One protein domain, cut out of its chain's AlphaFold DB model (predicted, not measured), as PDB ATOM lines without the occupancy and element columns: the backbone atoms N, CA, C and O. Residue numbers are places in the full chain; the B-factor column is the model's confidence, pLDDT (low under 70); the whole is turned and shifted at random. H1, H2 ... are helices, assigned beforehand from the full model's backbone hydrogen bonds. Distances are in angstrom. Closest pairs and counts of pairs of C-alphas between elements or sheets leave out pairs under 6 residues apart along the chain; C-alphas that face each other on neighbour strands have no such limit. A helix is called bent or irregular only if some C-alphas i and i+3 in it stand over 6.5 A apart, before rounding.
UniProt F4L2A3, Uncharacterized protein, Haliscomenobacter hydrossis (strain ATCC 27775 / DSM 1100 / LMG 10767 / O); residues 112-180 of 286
ATOM      1  N   GLU A 112     167.552 114.579 128.673       78.44
ATOM      2  CA  GLU A 112     168.898 114.701 129.238       78.44
ATOM      3  C   GLU A 112     169.086 116.073 129.884       78.44
ATOM      4  O   GLU A 112     169.416 116.157 131.066       78.44
ATOM      5  N   ALA A 113     168.690 117.148 129.205       67.38
ATOM      6  CA  ALA A 113     168.656 118.489 129.775       67.38
ATOM      7  C   ALA A 113     167.730 118.584 130.997       67.38
ATOM      8  O   ALA A 113     168.011 119.316 131.941       67.38
ATOM      9  N   ARG A 114     166.642 117.800 131.051       66.81
ATOM     10  CA  ARG A 114     165.819 117.682 132.267       66.81
ATOM     11  C   ARG A 114     166.599 117.054 133.423       66.81
ATOM     12  O   ARG A 114     166.301 117.374 134.569       66.81
ATOM     13  N   THR A 115     167.545 116.156 133.157       61.50
ATOM     14  CA  THR A 115     168.416 115.582 134.193       61.50
ATOM     15  C   THR A 115     169.567 116.517 134.566       61.50
ATOM     16  O   THR A 115     169.844 116.672 135.757       61.50
ATOM     17  N   GLU A 116     170.164 117.223 133.604       57.28
ATOM     18  CA  GLU A 116     171.302 118.129 133.821       57.28
ATOM     19  C   GLU A 116     170.904 119.501 134.383       57.28
ATOM     20  O   GLU A 116     171.553 119.992 135.307       57.28
ATOM     21  N   SER A 117     169.771 120.079 133.966       53.09
ATOM     22  CA  SER A 117     169.247 121.341 134.528       53.09
ATOM     23  C   SER A 117     168.871 121.230 136.019       53.09
ATOM     24  O   SER A 117     168.706 122.219 136.734       53.09
ATOM     25  N   THR A 118     168.828 120.013 136.575       50.47
ATOM     26  CA  THR A 118     168.693 119.838 138.031       50.47
ATOM     27  C   THR A 118     169.939 120.254 138.816       50.47
ATOM     28  O   THR A 118     169.853 120.439 140.032       50.47
ATOM     29  N   VAL A 119     171.103 120.384 138.174       47.34
ATOM     30  CA  VAL A 119     172.395 120.557 138.853       47.34
ATOM     31  C   VAL A 119     172.576 121.937 139.513       47.34
ATOM     32  O   VAL A 119     172.964 121.943 140.686       47.34
ATOM     33  N   PRO A 120     172.229 123.098 138.911       52.56
ATOM     34  CA  PRO A 120     172.395 124.387 139.596       52.56
ATOM     35  C   PRO A 120     171.461 124.575 140.808       52.56
ATOM     36  O   PRO A 120     171.771 125.358 141.706       52.56
ATOM     37  N   TYR A 121     170.355 123.824 140.901       53.25
ATOM     38  CA  TYR A 121     169.381 123.938 141.998       53.25
ATOM     39  C   TYR A 121     169.526 122.882 143.105       53.25
ATOM     40  O   TYR A 121     168.828 122.960 144.121       53.25
ATOM     41  N   LYS A 122     170.449 121.920 142.979       51.06
ATOM     42  CA  LYS A 122     170.775 120.997 144.084       51.06
ATOM     43  C   LYS A 122     171.434 121.731 145.253       51.06
ATOM     44  O   LYS A 122     171.098 121.453 146.401       51.06
ATOM     45  N   LEU A 123     172.285 122.718 144.970       50.41
ATOM     46  CA  LEU A 123     172.980 123.513 145.988       50.41
ATOM     47  C   LEU A 123     172.029 124.276 146.931       50.41
ATOM     48  O   LEU A 123     172.167 124.089 148.139       50.41
ATOM     49  N   PRO A 124     171.029 125.052 146.455       60.50
ATOM     50  CA  PRO A 124     170.072 125.696 147.351       60.50
ATOM     51  C   PRO A 124     169.154 124.699 148.065       60.50
ATOM     52  O   PRO A 124     168.727 124.983 149.173       60.50
ATOM     53  N   ARG A 125     168.838 123.530 147.490       61.59
ATOM     54  CA  ARG A 125     167.958 122.540 148.144       61.59
ATOM     55  C   ARG A 125     168.646 121.796 149.282       61.59
ATOM     56  O   ARG A 125     168.040 121.620 150.335       61.59
ATOM     57  N   ILE A 126     169.894 121.372 149.074       63.69
ATOM     58  CA  ILE A 126     170.690 120.682 150.096       63.69
ATOM     59  C   ILE A 126     170.998 121.647 151.240       63.69
ATOM     60  O   ILE A 126     170.797 121.292 152.397       63.69
ATOM     61  N   SER A 127     171.398 122.887 150.935       73.62
ATOM     62  CA  SER A 127     171.634 123.890 151.976       73.62
ATOM     63  C   SER A 127     170.355 124.227 152.743       73.62
ATOM     64  O   SER A 127     170.403 124.296 153.966       73.62
ATOM     65  N   LEU A 128     169.200 124.337 152.075       75.69
ATOM     66  CA  LEU A 128     167.932 124.585 152.763       75.69
ATOM     67  C   LEU A 128     167.528 123.425 153.676       75.69
ATOM     68  O   LEU A 128     167.099 123.677 154.792       75.69
ATOM     69  N   ALA A 129     167.687 122.176 153.229       82.88
ATOM     70  CA  ALA A 129     167.382 120.994 154.037       82.88
ATOM     71  C   ALA A 129     168.291 120.887 155.274       82.88
ATOM     72  O   ALA A 129     167.848 120.494 156.350       82.88
ATOM     73  N   VAL A 130     169.561 121.276 155.135       85.31
ATOM     74  CA  VAL A 130     170.497 121.365 156.261       85.31
ATOM     75  C   VAL A 130     170.091 122.498 157.207       85.31
ATOM     76  O   VAL A 130     170.051 122.294 158.416       85.31
ATOM     77  N   ILE A 131     169.722 123.669 156.679       85.19
ATOM     78  CA  ILE A 131     169.256 124.809 157.482       85.19
ATOM     79  C   ILE A 131     167.970 124.456 158.238       85.19
ATOM     80  O   ILE A 131     167.884 124.729 159.434       85.19
ATOM     81  N   THR A 132     166.992 123.809 157.596       87.19
ATOM     82  CA  THR A 132     165.765 123.353 158.268       87.19
ATOM     83  C   THR A 132     166.055 122.289 159.317       87.19
ATOM     84  O   THR A 132     165.435 122.317 160.378       87.19
ATOM     85  N   ALA A 133     166.995 121.375 159.064       89.19
ATOM     86  CA  ALA A 133     167.409 120.372 160.040       89.19
ATOM     87  C   ALA A 133     168.064 121.017 161.270       89.19
ATOM     88  O   ALA A 133     167.700 120.674 162.391       89.19
ATOM     89  N   ILE A 134     168.956 121.995 161.076       87.94
ATOM     90  CA  ILE A 134     169.584 122.756 162.168       87.94
ATOM     91  C   ILE A 134     168.525 123.541 162.953       87.94
ATOM     92  O   ILE A 134     168.477 123.451 164.176       87.94
ATOM     93  N   LEU A 135     167.636 124.259 162.259       87.00
ATOM     94  CA  LEU A 135     166.510 124.983 162.862       87.00
ATOM     95  C   LEU A 135     165.617 124.068 163.707       87.00
ATOM     96  O   LEU A 135     165.239 124.431 164.820       87.00
ATOM     97  N   SER A 136     165.298 122.884 163.183       88.00
ATOM     98  CA  SER A 136     164.458 121.894 163.861       88.00
ATOM     99  C   SER A 136     165.182 121.275 165.054       88.00
ATOM    100  O   SER A 136     164.584 121.129 166.113       88.00
ATOM    101  N   PHE A 137     166.473 120.962 164.918       88.31
ATOM    102  CA  PHE A 137     167.305 120.451 166.008       88.31
ATOM    103  C   PHE A 137     167.368 121.446 167.170       88.31
ATOM    104  O   PHE A 137     167.184 121.055 168.321       88.31
ATOM    105  N   ILE A 138     167.542 122.734 166.854       86.19
ATOM    106  CA  ILE A 138     167.586 123.804 167.853       86.19
ATOM    107  C   ILE A 138     166.286 123.871 168.670       86.19
ATOM    108  O   ILE A 138     166.310 124.159 169.863       86.19
ATOM    109  N   TRP A 139     165.151 123.577 168.037       85.06
ATOM    110  CA  TRP A 139     163.845 123.607 168.686       85.06
ATOM    111  C   TRP A 139     163.495 122.317 169.438       85.06
ATOM    112  O   TRP A 139     162.892 122.367 170.503       85.06
ATOM    113  N   ILE A 140     163.852 121.152 168.889       90.00
ATOM    114  CA  ILE A 140     163.514 119.839 169.465       90.00
ATOM    115  C   ILE A 140     164.372 119.533 170.701       90.00
ATOM    116  O   ILE A 140     163.902 118.862 171.619       90.00
ATOM    117  N   PHE A 141     165.610 120.036 170.753       90.00
ATOM    118  CA  PHE A 141     166.561 119.747 171.829       90.00
ATOM    119  C   PHE A 141     167.031 121.009 172.582       90.00
ATOM    120  O   PHE A 141     168.237 121.255 172.674       90.00
ATOM    121  N   PRO A 142     166.120 121.801 173.184       86.38
ATOM    122  CA  PRO A 142     166.488 123.047 173.861       86.38
ATOM    123  C   PRO A 142     167.418 122.795 175.061       86.38
ATOM    124  O   PRO A 142     168.374 123.539 175.275       86.38
ATOM    125  N   ASN A 143     167.209 121.687 175.784       85.12
ATOM    126  CA  ASN A 143     168.028 121.311 176.940       85.12
ATOM    127  C   ASN A 143     169.491 121.051 176.543       85.12
ATOM    128  O   ASN A 143     170.400 121.579 177.183       85.12
ATOM    129  N   GLN A 144     169.732 120.339 175.436       86.94
ATOM    130  CA  GLN A 144     171.092 120.054 174.950       86.94
ATOM    131  C   GLN A 144     171.849 121.336 174.569       86.94
ATOM    132  O   GLN A 144     173.062 121.426 174.740       86.94
ATOM    133  N   ILE A 145     171.137 122.351 174.080       85.00
ATOM    134  CA  ILE A 145     171.715 123.653 173.723       85.00
ATOM    135  C   ILE A 145     172.045 124.458 174.977       85.00
ATOM    136  O   ILE A 145     173.103 125.083 175.043       85.00
ATOM    137  N   SER A 146     171.161 124.407 175.976       83.50
ATOM    138  CA  SER A 146     171.334 125.102 177.254       83.50
ATOM    139  C   SER A 146     172.519 124.573 178.074       83.50
ATOM    140  O   SER A 146     173.118 125.321 178.852       83.50
ATOM    141  N   GLU A 147     172.889 123.306 177.871       87.44
ATOM    142  CA  GLU A 147     174.037 122.646 178.499       87.44
ATOM    143  C   GLU A 147     175.342 122.850 177.710       87.44
ATOM    144  O   GLU A 147     176.435 122.711 178.261       87.44
ATOM    145  N   HIS A 148     175.259 123.227 176.430       86.38
ATOM    146  CA  HIS A 148     176.432 123.352 175.575       86.38
ATOM    147  C   HIS A 148     177.206 124.661 175.850       86.38
ATOM    148  O   HIS A 148     176.656 125.756 175.678       86.38
ATOM    149  N   PRO A 149     178.514 124.597 176.174       84.06
ATOM    150  CA  PRO A 149     179.282 125.739 176.682       84.06
ATOM    151  C   PRO A 149     179.411 126.898 175.684       84.06
ATOM    152  O   PRO A 149     179.552 128.050 176.086       84.06
ATOM    153  N   ILE A 150     179.346 126.610 174.380       84.69
ATOM    154  CA  ILE A 150     179.460 127.624 173.320       84.69
ATOM    155  C   ILE A 150     178.081 128.107 172.856       84.69
ATOM    156  O   ILE A 150     177.909 129.297 172.615       84.69
ATOM    157  N   LEU A 151     177.092 127.212 172.733       81.44
ATOM    158  CA  LEU A 151     175.815 127.542 172.075       81.44
ATOM    159  C   LEU A 151     174.876 128.297 173.015       81.44
ATOM    160  O   LEU A 151     174.204 129.219 172.564       81.44
ATOM    161  N   LYS A 152     174.926 128.001 174.320       83.62
ATOM    162  CA  LYS A 152     174.178 128.713 175.363       83.62
ATOM    163  C   LYS A 152     174.389 130.231 175.337       83.62
ATOM    164  O   LYS A 152     173.503 130.989 175.707       83.62
ATOM    165  N   ARG A 153     175.572 130.696 174.912       83.44
ATOM    166  CA  ARG A 153     175.887 132.133 174.845       83.44
ATOM    167  C   ARG A 153     175.140 132.857 173.719       83.44
ATOM    168  O   ARG A 153     174.949 134.065 173.813       83.44
ATOM    169  N   TRP A 154     174.766 132.140 172.662       82.00
ATOM    170  CA  TRP A 154     174.174 132.711 171.448       82.00
ATOM    171  C   TRP A 154     172.699 132.349 171.273       82.00
ATOM    172  O   TRP A 154     171.979 133.061 170.581       82.00
ATOM    173  N   ILE A 155     172.260 131.242 171.873       83.69
ATOM    174  CA  ILE A 155     170.904 130.715 171.764       83.69
ATOM    175  C   ILE A 155     170.326 130.608 173.172       83.69
ATOM    176  O   ILE A 155     170.785 129.791 173.970       83.69
ATOM    177  N   SER A 156     169.302 131.417 173.439       84.38
ATOM    178  CA  SER A 156     168.511 131.392 174.670       84.38
ATOM    179  C   SER A 156     167.114 130.860 174.337       84.38
ATOM    180  O   SER A 156     166.270 131.647 173.910       84.38
ATOM    181  N   PRO A 157     166.848 129.547 174.488       79.75
ATOM    182  CA  PRO A 157     165.557 128.957 174.123       79.75
ATOM    183  C   PRO A 157     164.382 129.532 174.924       79.75
ATOM    184  O   PRO A 157     163.266 129.587 174.418       79.75
ATOM    185  N   ASP A 158     164.652 129.989 176.149       83.50
ATOM    186  CA  ASP A 158     163.654 130.547 177.066       83.50
ATOM    187  C   ASP A 158     163.301 132.016 176.760       83.50
ATOM    188  O   ASP A 158     162.364 132.563 177.342       83.50
ATOM    189  N   ASP A 159     164.043 132.677 175.864       88.06
ATOM    190  CA  ASP A 159     163.799 134.072 175.501       88.06
ATOM    191  C   ASP A 159     162.682 134.171 174.439       88.06
ATOM    192  O   ASP A 159     162.834 133.647 173.327       88.06
ATOM    193  N   PRO A 160     161.566 134.880 174.707       87.75
ATOM    194  CA  PRO A 160     160.514 135.086 173.711       87.75
ATOM    195  C   PRO A 160     161.011 135.802 172.444       87.75
ATOM    196  O   PRO A 160     160.460 135.578 171.364       87.75
ATOM    197  N   ILE A 161     162.062 136.627 172.532       89.12
ATOM    198  CA  ILE A 161     162.660 137.301 171.368       89.12
ATOM    199  C   ILE A 161     163.296 136.271 170.428       89.12
ATOM    200  O   ILE A 161     163.132 136.353 169.206       89.12
ATOM    201  N   PHE A 162     163.974 135.266 170.990       87.38
ATOM    202  CA  PHE A 162     164.561 134.175 170.221       87.38
ATOM    203  C   PHE A 162     163.483 133.362 169.495       87.38
ATOM    204  O   PHE A 162     163.632 133.078 168.306       87.38
ATOM    205  N   ALA A 163     162.365 133.059 170.164       87.12
ATOM    206  CA  ALA A 163     161.247 132.339 169.555       87.12
ATOM    207  C   ALA A 163     160.649 133.087 168.346       87.12
ATOM    208  O   ALA A 163     160.375 132.473 167.312       87.12
ATOM    209  N   ILE A 164     160.503 134.416 168.435       90.88
ATOM    210  CA  ILE A 164     160.020 135.252 167.321       90.88
ATOM    211  C   ILE A 164     161.002 135.208 166.144       90.88
ATOM    212  O   ILE A 164     160.588 134.988 165.003       90.88
ATOM    213  N   PHE A 165     162.301 135.379 166.409       89.81
ATOM    214  CA  PHE A 165     163.329 135.333 165.367       89.81
ATOM    215  C   PHE A 165     163.404 133.955 164.695       89.81
ATOM    216  O   PHE A 165     163.462 133.858 163.469       89.81
ATOM    217  N   TRP A 166     163.338 132.884 165.487       88.12
ATOM    218  CA  TRP A 166     163.310 131.508 164.997       88.12
ATOM    219  C   TRP A 166     162.103 131.263 164.086       88.12
ATOM    220  O   TRP A 166     162.259 130.751 162.975       88.12
ATOM    221  N   PHE A 167     160.911 131.701 164.506       89.50
ATOM    222  CA  PHE A 167     159.695 131.570 163.705       89.50
ATOM    223  C   PHE A 167     159.795 132.351 162.389       89.50
ATOM    224  O   PHE A 167     159.416 131.841 161.332       89.50
ATOM    225  N   GLN A 168     160.362 133.559 162.421       92.00
ATOM    226  CA  GLN A 168     160.603 134.355 161.219       92.00
ATOM    227  C   GLN A 168     161.582 133.659 160.258       92.00
ATOM    228  O   GLN A 168     161.329 133.622 159.051       92.00
ATOM    229  N   LEU A 169     162.662 133.059 160.772       90.38
ATOM    230  CA  LEU A 169     163.627 132.303 159.967       90.38
ATOM    231  C   LEU A 169     162.972 131.077 159.317       90.38
ATOM    232  O   LEU A 169     163.183 130.807 158.132       90.38
ATOM    233  N   LEU A 170     162.131 130.361 160.067       88.38
ATOM    234  CA  LEU A 170     161.375 129.219 159.563       88.38
ATOM    235  C   LEU A 170     160.406 129.653 158.454       88.38
ATOM    236  O   LEU A 170     160.393 129.051 157.379       88.38
ATOM    237  N   LEU A 171     159.664 130.744 158.662       90.31
ATOM    238  CA  LEU A 171     158.748 131.294 157.664       90.31
ATOM    239  C   LEU A 171     159.478 131.665 156.364       90.31
ATOM    240  O   LEU A 171     159.029 131.284 155.282       90.31
ATOM    241  N   ILE A 172     160.620 132.355 156.454       88.62
ATOM    242  CA  ILE A 172     161.453 132.703 155.289       88.62
ATOM    243  C   ILE A 172     161.908 131.437 154.561       88.62
ATOM    244  O   ILE A 172     161.856 131.376 153.332       88.62
ATOM    245  N   THR A 173     162.301 130.410 155.312       87.19
ATOM    246  CA  THR A 173     162.763 129.137 154.756       87.19
ATOM    247  C   THR A 173     161.646 128.423 153.989       87.19
ATOM    248  O   THR A 173     161.862 127.985 152.858       87.19
ATOM    249  N   ILE A 174     160.427 128.373 154.538       86.94
ATOM    250  CA  ILE A 174     159.251 127.820 153.845       86.94
ATOM    251  C   ILE A 174     158.940 128.621 152.579       86.94
ATOM    252  O   ILE A 174     158.745 128.034 151.514       86.94
ATOM    253  N   LEU A 175     158.900 129.953 152.669       88.25
ATOM    254  CA  LEU A 175     158.615 130.812 151.517       88.25
ATOM    255  C   LEU A 175     159.639 130.600 150.400       88.25
ATOM    256  O   LEU A 175     159.263 130.484 149.231       88.25
ATOM    257  N   PHE A 176     160.919 130.489 150.755       83.75
ATOM    258  CA  PHE A 176     161.984 130.194 149.808       83.75
ATOM    259  C   PHE A 176     161.827 128.803 149.180       83.75
ATOM    260  O   PHE A 176     161.990 128.658 147.968       83.75
ATOM    261  N   TRP A 177     161.441 127.791 149.963       83.94
ATOM    262  CA  TRP A 177     161.184 126.443 149.452       83.94
ATOM    263  C   TRP A 177     160.025 126.418 148.452       83.94
ATOM    264  O   TRP A 177     160.165 125.890 147.349       83.94
ATOM    265  N   VAL A 178     158.901 127.056 148.795       85.44
ATOM    266  CA  VAL A 178     157.738 127.188 147.904       85.44
ATOM    267  C   VAL A 178     158.115 127.940 146.630       85.44
ATOM    268  O   VAL A 178     157.705 127.549 145.535       85.44
ATOM    269  N   TYR A 179     158.906 129.004 146.749       83.75
ATOM    270  CA  TYR A 179     159.405 129.754 145.602       83.75
ATOM    271  C   TYR A 179     160.273 128.880 144.684       83.75
ATOM    272  O   TYR A 179     160.000 128.799 143.485       83.75
ATOM    273  N   ALA A 180     161.256 128.172 145.244       79.00
ATOM    274  CA  ALA A 180     162.135 127.272 144.500       79.00
ATOM    275  C   ALA A 180     161.361 126.121 143.835       79.00
ATOM    276  O   ALA A 180     161.644 125.762 142.692       79.00
TER     277      ALA A 180
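This is residues 112 to 180 of the 286 residues of an uncharacterized protein of Haliscomenobacter hydrossis (strain ATCC 27775 / DSM 1100 / LMG 10767 / O) (UniProt F4L2A3). Two long helices, H2 and H4, run side by side in opposite directions, joined at one end by a long loop that begins after the short helix H3, set crosswise to H2. At the other end residues 112 to 120, with the short helix H1, stick out and add to the length. The printed part has 69 residues with four named helices, H1, H2, H3 and H4 in chain order, and no named strand; its class is all helix. It is loose, with a radius of gyration of the C-alphas of 15.8 A and spans of 50 by 22 by 16 A.

H1, residues 112 to 116, and H2, residues 119 to 140, meet only through their tight link of 2 residues. H3, residues 142 to 147, is close to H2 but not clearly touching; their closest C-alphas, Ile 138 and Ile 145, are 7.2 A apart, and their lines are about perpendicular at 76 degrees. H4, residues 160 to 180, touches residues 125 to 135 of H2 alone; the closest C-alphas, of Leu 128 and Thr 173, are 7.2 A apart. H2 and H4 run opposite ways at a shallow tilt of 25 degrees. H4 is apart from H1 and H3. In H1, H3 and H4 every O i to N i+4 pair is within hydrogen-bond range; in H2, 16 of 18 are.

H1 begins at C-alpha 112 (168.898, 114.701, 129.238). H2 is 31.9 A long and neither bent nor irregular, but only just: C-alphas 120 and 123 are 6.5 A apart. H3 begins at C-alpha 142 (166.488, 123.047, 173.861). H4 is 30.3 A long and ends at C-alpha 180 (162.135, 127.272, 144.500).

The C-alphas farthest apart, of Glu 112 and Asp 158, are 50.7 A apart. Without residues 112 to 120, which stand free, the body spans 37 by 20 by 16 A. The printed part has no cut; the link from H3 to H4, residues 148 to 159, is long. Mean pLDDT of the printed part is 79.9, and residues 113 to 126 are under 70.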